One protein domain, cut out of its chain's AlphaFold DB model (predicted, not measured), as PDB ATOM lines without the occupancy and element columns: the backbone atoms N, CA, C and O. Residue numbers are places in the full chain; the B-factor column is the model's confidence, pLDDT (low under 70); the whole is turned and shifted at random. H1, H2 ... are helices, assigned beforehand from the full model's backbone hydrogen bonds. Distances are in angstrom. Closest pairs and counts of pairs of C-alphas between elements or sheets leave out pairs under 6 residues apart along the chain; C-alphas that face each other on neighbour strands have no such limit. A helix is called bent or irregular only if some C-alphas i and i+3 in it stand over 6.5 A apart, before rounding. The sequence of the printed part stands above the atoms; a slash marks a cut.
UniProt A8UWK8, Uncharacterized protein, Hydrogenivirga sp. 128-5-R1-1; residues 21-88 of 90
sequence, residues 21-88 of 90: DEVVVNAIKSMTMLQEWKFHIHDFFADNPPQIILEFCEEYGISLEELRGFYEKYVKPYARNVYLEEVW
ATOM      1  N   ASP A  21      48.987 -36.836 -56.145       90.81
ATOM      2  CA  ASP A  21      49.650 -38.097 -55.822       90.81
ATOM      3  C   ASP A  21      51.051 -37.866 -55.238       90.81
ATOM      4  O   ASP A  21      51.432 -38.507 -54.256       90.81
ATOM      5  N   GLU A  22      51.790 -36.872 -55.747       91.31
ATOM      6  CA  GLU A  22      53.137 -36.544 -55.271       91.31
ATOM      7  C   GLU A  22      53.163 -36.172 -53.788       91.31
ATOM      8  O   GLU A  22      54.166 -36.405 -53.115       91.31
ATOM      9  N   VAL A  23      52.075 -35.618 -53.247       91.94
ATOM     10  CA  VAL A  23      51.970 -35.311 -51.814       91.94
ATOM     11  C   VAL A  23      52.020 -36.597 -50.989       91.94
ATOM     12  O   VAL A  23      52.768 -36.670 -50.011       91.94
ATOM     13  N   VAL A  24      51.261 -37.618 -51.393       93.12
ATOM     14  CA  VAL A  24      51.212 -38.918 -50.710       93.12
ATOM     15  C   VAL A  24      52.544 -39.645 -50.872       93.12
ATOM     16  O   VAL A  24      53.103 -40.124 -49.883       93.12
ATOM     17  N   VAL A  25      53.105 -39.650 -52.086       95.56
ATOM     18  CA  VAL A  25      54.422 -40.243 -52.368       95.56
ATOM     19  C   VAL A  25      55.499 -39.606 -51.497       95.56
ATOM     20  O   VAL A  25      56.258 -40.317 -50.835       95.56
ATOM     21  N   ASN A  26      55.553 -38.273 -51.450       95.31
ATOM     22  CA  ASN A  26      56.531 -37.551 -50.643       95.31
ATOM     23  C   ASN A  26      56.351 -37.847 -49.156       95.31
ATOM     24  O   ASN A  26      57.346 -38.060 -48.465       95.31
ATOM     25  N   ALA A  27      55.116 -37.902 -48.654       95.50
ATOM     26  CA  ALA A  27      54.856 -38.215 -47.252       95.50
ATOM     27  C   ALA A  27      55.369 -39.617 -46.875       95.50
ATOM     28  O   ALA A  27      56.070 -39.764 -45.869       95.50
ATOM     29  N   ILE A  28      55.085 -40.625 -47.710       96.81
ATOM     30  CA  ILE A  28      55.501 -42.012 -47.476       96.81
ATOM     31  C   ILE A  28      57.026 -42.149 -47.583       96.81
ATOM     32  O   ILE A  28      57.662 -42.581 -46.622       96.81
ATOM     33  N   LYS A  29      57.630 -41.713 -48.697       96.19
ATOM     34  CA  LYS A  29      59.078 -41.866 -48.940       96.19
ATOM     35  C   LYS A  29      59.943 -41.059 -47.971       96.19
ATOM     36  O   LYS A  29      61.014 -41.509 -47.578       96.19
ATOM     37  N   SER A  30      59.487 -39.879 -47.547       96.62
ATOM     38  CA  SER A  30      60.190 -39.079 -46.528       96.62
ATOM     39  C   SER A  30      59.874 -39.505 -45.090       96.62
ATOM     40  O   SER A  30      60.400 -38.912 -44.144       96.62
ATOM     41  N   MET A  31      58.989 -40.492 -44.899       97.19
ATOM     42  CA  MET A  31      58.518 -40.958 -43.595       97.19
ATOM     43  C   MET A  31      58.047 -39.804 -42.682       97.19
ATOM     44  O   MET A  31      58.261 -39.807 -41.461       97.19
ATOM     45  N   THR A  32      57.401 -38.793 -43.273       96.19
ATOM     46  CA  THR A  32      57.018 -37.543 -42.606       96.19
ATOM     47  C   THR A  32      55.580 -37.166 -42.942       96.19
ATOM     48  O   THR A  32      55.193 -37.084 -44.103       96.19
ATOM     49  N   MET A  33      54.772 -36.898 -41.914       94.75
ATOM     50  CA  MET A  33      53.394 -36.440 -42.098       94.75
ATOM     51  C   MET A  33      53.355 -34.936 -42.402       94.75
ATOM     52  O   MET A  33      53.632 -34.112 -41.523       94.75
ATOM     53  N   LEU A  34      52.949 -34.590 -43.624       90.25
ATOM     54  CA  LEU A  34      52.716 -33.215 -44.064       90.25
ATOM     55  C   LEU A  34      51.433 -32.686 -43.407       90.25
ATOM     56  O   LEU A  34      50.328 -33.051 -43.802       90.25
ATOM     57  N   GLN A  35      51.566 -31.861 -42.362       89.69
ATOM     58  CA  GLN A  35      50.439 -31.500 -41.484       89.69
ATOM     59  C   GLN A  35      49.276 -30.829 -42.221       89.69
ATOM     60  O   GLN A  35      48.120 -31.094 -41.905       89.69
ATOM     61  N   GLU A  36      49.573 -30.009 -43.226       89.00
ATOM     62  CA  GLU A  36      48.571 -29.352 -44.073       89.00
ATOM     63  C   GLU A  36      47.723 -30.343 -44.900       89.00
ATOM     64  O   GLU A  36      46.562 -30.064 -45.195       89.00
ATOM     65  N   TRP A  37      48.264 -31.531 -45.189       89.38
ATOM     66  CA  TRP A  37      47.614 -32.595 -45.958       89.38
ATOM     67  C   TRP A  37      47.147 -33.770 -45.105       89.38
ATOM     68  O   TRP A  37      46.538 -34.694 -45.633       89.38
ATOM     69  N   LYS A  38      47.372 -33.734 -43.785       90.94
ATOM     70  CA  LYS A  38      47.130 -34.857 -42.867       90.94
ATOM     71  C   LYS A  38      45.777 -35.539 -43.079       90.94
ATOM     72  O   LYS A  38      45.732 -36.757 -43.197       90.94
ATOM     73  N   PHE A  39      44.694 -34.764 -43.140       90.31
ATOM     74  CA  PHE A  39      43.349 -35.320 -43.314       90.31
ATOM     75  C   PHE A  39      43.147 -35.946 -44.695       90.31
ATOM     76  O   PHE A  39      42.600 -37.030 -44.776       90.31
ATOM     77  N   HIS A  40      43.675 -35.339 -45.761       89.62
ATOM     78  CA  HIS A  40      43.596 -35.913 -47.107       89.62
ATOM     79  C   HIS A  40      44.386 -37.220 -47.207       89.62
ATOM     80  O   HIS A  40      43.954 -38.159 -47.867       89.62
ATOM     81  N   ILE A  41      45.542 -37.290 -46.539       92.06
ATOM     82  CA  ILE A  41      46.339 -38.514 -46.464       92.06
ATOM     83  C   ILE A  41      45.556 -39.578 -45.693       92.06
ATOM     84  O   ILE A  41      45.467 -40.708 -46.149       92.06
ATOM     85  N   HIS A  42      44.951 -39.240 -44.553       93.50
ATOM     86  CA  HIS A  42      44.100 -40.177 -43.809       93.50
ATOM     87  C   HIS A  42      42.919 -40.681 -44.642       93.50
ATOM     88  O   HIS A  42      42.718 -41.893 -44.699       93.50
ATOM     89  N   ASP A  43      42.219 -39.785 -45.334       90.31
ATOM     90  CA  ASP A  43      41.108 -40.120 -46.229       90.31
ATOM     91  C   ASP A  43      41.584 -41.026 -47.376       90.31
ATOM     92  O   ASP A  43      40.946 -42.032 -47.662       90.31
ATOM     93  N   PHE A  44      42.764 -40.775 -47.966       91.81
ATOM     94  CA  PHE A  44      43.351 -41.658 -48.983       91.81
ATOM     95  C   PHE A  44      43.468 -43.108 -48.491       91.81
ATOM     96  O   PHE A  44      43.115 -44.030 -49.223       91.81
ATOM     97  N   PHE A  45      43.914 -43.328 -47.252       92.62
ATOM     98  CA  PHE A  45      44.024 -44.679 -46.694       92.62
ATOM     99  C   PHE A  45      42.687 -45.268 -46.232       92.62
ATOM    100  O   PHE A  45      42.563 -46.491 -46.191       92.62
ATOM    101  N   ALA A  46      41.719 -44.440 -45.835       88.69
ATOM    102  CA  ALA A  46      40.422 -44.896 -45.338       88.69
ATOM    103  C   ALA A  46      39.433 -45.214 -46.470       88.69
ATOM    104  O   ALA A  46      38.707 -46.205 -46.385       88.69
ATOM    105  N   ASP A  47      39.432 -44.397 -47.522       88.44
ATOM    106  CA  ASP A  47      38.429 -44.431 -48.586       88.44
ATOM    107  C   ASP A  47      38.826 -45.343 -49.750       88.44
ATOM    108  O   ASP A  47      37.961 -45.795 -50.503       88.44
ATOM    109  N   ASN A  48      40.121 -45.642 -49.903       86.69
ATOM    110  CA  ASN A  48      40.592 -46.530 -50.960       86.69
ATOM    111  C   ASN A  48      40.723 -47.979 -50.466       86.69
ATOM    112  O   ASN A  48      41.262 -48.237 -49.382       86.69
ATOM    113  N   PRO A  49      40.269 -48.960 -51.265       90.75
ATOM    114  CA  PRO A  49      40.492 -50.361 -50.955       90.75
ATOM    115  C   PRO A  49      41.989 -50.705 -51.072       90.75
ATOM    116  O   PRO A  49      42.716 -50.046 -51.824       90.75
ATOM    117  N   PRO A  50      42.468 -51.759 -50.384       92.19
ATOM    118  CA  PRO A  50      43.889 -52.107 -50.373       92.19
ATOM    119  C   PRO A  50      44.491 -52.298 -51.761       92.19
ATOM    120  O   PRO A  50      45.620 -51.888 -51.979       92.19
ATOM    121  N   GLN A  51      43.739 -52.870 -52.706       91.75
ATOM    122  CA  GLN A  51      44.203 -53.085 -54.077       91.75
ATOM    123  C   GLN A  51      44.626 -51.772 -54.745       91.75
ATOM    124  O   GLN A  51      45.717 -51.702 -55.288       91.75
ATOM    125  N   ILE A  52      43.819 -50.715 -54.612       93.06
ATOM    126  CA  ILE A  52      44.118 -49.395 -55.189       93.06
ATOM    127  C   ILE A  52      45.351 -48.772 -54.528       93.06
ATOM    128  O   ILE A  52      46.188 -48.178 -55.197       93.06
ATOM    129  N   ILE A  53      45.498 -48.934 -53.209       93.94
ATOM    130  CA  ILE A  53      46.672 -48.435 -52.479       93.94
ATOM    131  C   ILE A  53      47.941 -49.184 -52.914       93.94
ATOM    132  O   ILE A  53      49.003 -48.576 -53.029       93.94
ATOM    133  N   LEU A  54      47.846 -50.492 -53.157       93.75
ATOM    134  CA  LEU A  54      48.969 -51.305 -53.621       93.75
ATOM    135  C   LEU A  54      49.350 -50.971 -55.066       93.75
ATOM    136  O   LEU A  54      50.529 -50.762 -55.324       93.75
ATOM    137  N   GLU A  55      48.376 -50.832 -55.969       93.06
ATOM    138  CA  GLU A  55      48.597 -50.377 -57.350       93.06
ATOM    139  C   GLU A  55      49.283 -49.002 -57.376       93.06
ATOM    140  O   GLU A  55      50.275 -48.816 -58.078       93.06
ATOM    141  N   PHE A  56      48.836 -48.070 -56.528       94.31
ATOM    142  CA  PHE A  56      49.496 -46.776 -56.338       94.31
ATOM    143  C   PHE A  56      50.955 -46.934 -55.884       94.31
ATOM    144  O   PHE A  56      51.856 -46.253 -56.373       94.31
ATOM    145  N   CYS A  57      51.224 -47.842 -54.945       95.06
ATOM    146  CA  CYS A  57      52.590 -48.081 -54.487       95.06
ATOM    147  C   CYS A  57      53.477 -48.665 -55.591       95.06
ATOM    148  O   CYS A  57      54.627 -48.248 -55.723       95.06
ATOM    149  N   GLU A  58      52.951 -49.585 -56.398       95.00
ATOM    150  CA  GLU A  58      53.659 -50.146 -57.549       95.00
ATOM    151  C   GLU A  58      53.981 -49.067 -58.590       95.00
ATOM    152  O   GLU A  58      55.131 -48.966 -59.023       95.00
ATOM    153  N   GLU A  59      53.011 -48.210 -58.928       95.69
ATOM    154  CA  GLU A  59      53.173 -47.117 -59.895       95.69
ATOM    155  C   GLU A  59      54.284 -46.135 -59.488       95.69
ATOM    156  O   GLU A  59      55.120 -45.750 -60.308       95.69
ATOM    157  N   TYR A  60      54.344 -45.770 -58.205       95.88
ATOM    158  CA  TYR A  60      55.297 -44.780 -57.696       95.88
ATOM    159  C   TYR A  60      56.566 -45.385 -57.072       95.88
ATOM    160  O   TYR A  60      57.405 -44.654 -56.521       95.88
ATOM    161  N   GLY A  61      56.745 -46.706 -57.161       96.38
ATOM    162  CA  GLY A  61      57.898 -47.415 -56.606       96.38
ATOM    163  C   GLY A  61      58.042 -47.210 -55.097       96.38
ATOM    164  O   GLY A  61      59.106 -46.805 -54.627       96.38
ATOM    165  N   ILE A  62      56.947 -47.397 -54.364       97.25
ATOM    166  CA  ILE A  62      56.885 -47.426 -52.903       97.25
ATOM    167  C   ILE A  62      56.882 -48.894 -52.484       97.25
ATOM    168  O   ILE A  62      56.021 -49.672 -52.887       97.25
ATOM    169  N   SER A  63      57.846 -49.284 -51.661       96.38
ATOM    170  CA  SER A  63      57.896 -50.632 -51.107       96.38
ATOM    171  C   SER A  63      56.795 -50.856 -50.067       96.38
ATOM    172  O   SER A  63      56.348 -49.935 -49.377       96.38
ATOM    173  N   LEU A  64      56.398 -52.118 -49.887       94.88
ATOM    174  CA  LEU A  64      55.438 -52.496 -48.847       94.88
ATOM    175  C   LEU A  64      55.936 -52.121 -47.439       94.88
ATOM    176  O   LEU A  64      55.133 -51.796 -46.567       94.88
ATOM    177  N   GLU A  65      57.253 -52.138 -47.219       95.75
ATOM    178  CA  GLU A  65      57.875 -51.727 -45.958       95.75
ATOM    179  C   GLU A  65      57.715 -50.223 -45.705       95.75
ATOM    180  O   GLU A  65      57.287 -49.833 -44.617       95.75
ATOM    181  N   GLU A  66      57.985 -49.379 -46.707       97.31
ATOM    182  CA  GLU A  66      57.776 -47.926 -46.615       97.31
ATOM    183  C   GLU A  66      56.305 -47.595 -46.344       97.31
ATOM    184  O   GLU A  66      55.997 -46.837 -45.418       97.31
ATOM    185  N   LEU A  67      55.392 -48.216 -47.101       97.06
ATOM    186  CA  LEU A  67      53.950 -48.058 -46.926       97.06
ATOM    187  C   LEU A  67      53.519 -48.437 -45.506       97.06
ATOM    188  O   LEU A  67      52.866 -47.649 -44.819       97.06
ATOM    189  N   ARG A  68      53.900 -49.637 -45.052       96.56
ATOM    190  CA  ARG A  68      53.546 -50.156 -43.728       96.56
ATOM    191  C   ARG A  68      54.115 -49.279 -42.620       96.56
ATOM    192  O   ARG A  68      53.397 -48.961 -41.674       96.56
ATOM    193  N   GLY A  69      55.380 -48.873 -42.731       97.38
ATOM    194  CA  GLY A  69      56.040 -48.004 -41.757       97.38
ATOM    195  C   GLY A  69      55.322 -46.664 -41.613       97.38
ATOM    196  O   GLY A  69      55.039 -46.226 -40.494       97.38
ATOM    197  N   PHE A  70      54.952 -46.050 -42.738       98.00
ATOM    198  CA  PHE A  70      54.194 -44.804 -42.736       98.00
ATOM    199  C   PHE A  70      52.785 -44.993 -42.157       98.00
ATOM    200  O   PHE A  70      52.365 -44.225 -41.284       98.00
ATOM    201  N   TYR A  71      52.071 -46.034 -42.601       96.88
ATOM    202  CA  TYR A  71      50.714 -46.348 -42.154       96.88
ATOM    203  C   TYR A  71      50.652 -46.576 -40.639       96.88
ATOM    204  O   TYR A  71      49.876 -45.915 -39.948       96.88
ATOM    205  N   GLU A  72      51.496 -47.459 -40.100       96.50
ATOM    206  CA  GLU A  72      51.526 -47.787 -38.670       96.50
ATOM    207  C   GLU A  72      51.847 -46.554 -37.813       96.50
ATOM    208  O   GLU A  72      51.232 -46.345 -36.766       96.50
ATOM    209  N   LYS A  73      52.778 -45.705 -38.270       96.94
ATOM    210  CA  LYS A  73      53.236 -44.533 -37.515       96.94
ATOM    211  C   LYS A  73      52.239 -43.377 -37.529       96.94
ATOM    212  O   LYS A  73      52.041 -42.739 -36.494       96.94
ATOM    213  N   TYR A  74      51.650 -43.063 -38.682       96.81
ATOM    214  CA  TYR A  74      50.914 -41.807 -38.854       96.81
ATOM    215  C   TYR A  74      49.441 -41.957 -39.220       96.81
ATOM    216  O   TYR A  74      48.685 -41.004 -39.019       96.81
ATOM    217  N   VAL A  75      49.023 -43.103 -39.755       95.31
ATOM    218  CA  VAL A  75      47.660 -43.301 -40.269       95.31
ATOM    219  C   VAL A  75      46.833 -44.118 -39.288       95.31
ATOM    220  O   VAL A  75      45.828 -43.626 -38.782       95.31
ATOM    221  N   LYS A  76      47.296 -45.319 -38.929       94.94
ATOM    222  CA  LYS A  76      46.595 -46.282 -38.069       94.94
ATOM    223  C   LYS A  76      46.028 -45.705 -36.763       94.94
ATOM    224  O   LYS A  76      44.908 -46.086 -36.422       94.94
ATOM    225  N   PRO A  77      46.709 -44.793 -36.035       94.88
ATOM    226  CA  PRO A  77      46.151 -44.221 -34.807       94.88
ATOM    227  C   PRO A  77      44.889 -43.369 -35.019       94.88
ATOM    228  O   PRO A  77      44.191 -43.079 -34.051       94.88
ATOM    229  N   TYR A  78      44.612 -42.947 -36.256       92.38
ATOM    230  CA  TYR A  78      43.544 -42.001 -36.588       92.38
ATOM    231  C   TYR A  78      42.545 -42.556 -37.614       92.38
ATOM    232  O   TYR A  78      41.354 -42.286 -37.499       92.38
ATOM    233  N   ALA A  79      43.015 -43.340 -38.588       89.44
ATOM    234  CA  ALA A  79      42.234 -43.856 -39.709       89.44
ATOM    235  C   ALA A  79      42.654 -45.301 -40.020       89.44
ATOM    236  O   ALA A  79      43.484 -45.571 -40.885       89.44
ATOM    237  N   ARG A  80      42.125 -46.252 -39.248       92.00
ATOM    238  CA  ARG A  80      42.513 -47.660 -39.367       92.00
ATOM    239  C   ARG A  80      41.862 -48.320 -40.585       92.00
ATOM    240  O   ARG A  80      40.641 -48.434 -40.639       92.00
ATOM    241  N   ASN A  81      42.679 -48.858 -41.489       91.81
ATOM    242  CA  ASN A  81      42.253 -49.709 -42.595       91.81
ATOM    243  C   ASN A  81      42.598 -51.177 -42.289       91.81
ATOM    244  O   ASN A  81      43.726 -51.631 -42.478       91.81
ATOM    245  N   VAL A  82      41.613 -51.926 -41.788       92.94
ATOM    246  CA  VAL A  82      41.806 -53.326 -41.370       92.94
ATOM    247  C   VAL A  82      42.123 -54.234 -42.559       92.94
ATOM    248  O   VAL A  82      42.913 -55.157 -42.413       92.94
ATOM    249  N   TYR A  83      41.564 -53.962 -43.739       92.81
ATOM    250  CA  TYR A  83      41.823 -54.777 -44.926       92.81
ATOM    251  C   TYR A  83      43.251 -54.601 -45.439       92.81
ATOM    252  O   TYR A  83      43.871 -55.568 -45.867       92.81
ATOM    253  N   LEU A  84      43.791 -53.382 -45.356       92.88
ATOM    254  CA  LEU A  84      45.183 -53.120 -45.705       92.88
ATOM    255  C   LEU A  84      46.131 -53.817 -44.714       92.88
ATOM    256  O   LEU A  84      47.143 -54.373 -45.123       92.88
ATOM    257  N   GLU A  85      45.759 -53.882 -43.430       94.06
ATOM    258  CA  GLU A  85      46.520 -54.632 -42.423       94.06
ATOM    259  C   GLU A  85      46.608 -56.137 -42.707       94.06
ATOM    260  O   GLU A  85      47.607 -56.751 -42.338       94.06
ATOM    261  N   GLU A  86      45.601 -56.745 -43.339       93.88
ATOM    262  CA  GLU A  86      45.646 -58.170 -43.703       93.88
ATOM    263  C   GLU A  86      46.726 -58.477 -44.754       93.88
ATOM    264  O   GLU A  86      47.273 -59.576 -44.753       93.88
ATOM    265  N   VAL A  87      47.100 -57.504 -45.598       90.50
ATOM    266  CA  VAL A  87      48.082 -57.690 -46.685       90.50
ATOM    267  C   VAL A  87      49.458 -58.113 -46.159       90.50
ATOM    268  O   VAL A  87      50.143 -58.909 -46.792       90.50
ATOM    269  N   TRP A  88      49.870 -57.607 -44.995       88.50
ATOM    270  CA  TRP A  88      51.193 -57.864 -44.404       88.50
ATOM    271  C   TRP A  88      51.143 -58.675 -43.103       88.50
ATOM    272  O   TRP A  88      52.110 -58.682 -42.336       88.50
TER     273      TRP A  88
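This is residues 21 to 88 of the 90 residues of an uncharacterized protein of Hydrogenivirga sp. 128-5-R1-1 (UniProt A8UWK8). The domain is a small rounded ball of five short helices, with H4 on one side and H2 and H3 on the other, and the pairs that touch, H1 with H4, H2 with H4 and H3 with H5, cross rather than run side by side. The link of residues 30 to 34 and the first residues of H2 make one end, with H1 lying inward of them and packing across H4, and the short H5 sits at the opposite end beside Pro 50, the first residue of H3. The printed part has 68 residues with five named helices, H1 to H5 in chain order, and no named strand; its class is all helix. It is compact, with a radius of gyration of the C-alphas of 10.5 A and spans of 28 by 24 by 18 A.

H1, residues 21 to 29, begins at C-alpha 21 (49.650, -38.097, -55.822) and is 12.3 A long. H2, residues 35 to 47, is 19.0 A long and irregular: C-alphas 36 and 39 are 8.0 A apart. H3, residues 50 to 60, measures 15.4 A, and H4, residues 64 to 75, 14.8 A. H5, residues 82 to 87, ends at C-alpha 87 (48.082, -57.690, -46.685), 9.3 A from its first C-alpha.

H1 touches H4, about perpendicular at 84 degrees, the closest C-alphas being those of Ile 28 and Phe 70, 5.7 A apart. H2 and H4 only just touch, with 3 pairs of C-alphas within 8 A, the closest His 42 and Val 75 at 5.9 A. H3 and H5 only just touch, also with 3 pairs, the closest C-alphas being those of Pro 50 and Leu 84, 4.9 A apart. H5 is apart from H1 and H2. In H1, H3 and H4 every O i to N i+4 pair is within hydrogen-bond range; in H2 7 of 9 are, in H5 1 of 2.

The C-alphas farthest apart, those of Glu 36 and Glu 86, are 29.0 A apart. The printed part has no cut, no link is long, and no printed residue is under 70 in pLDDT.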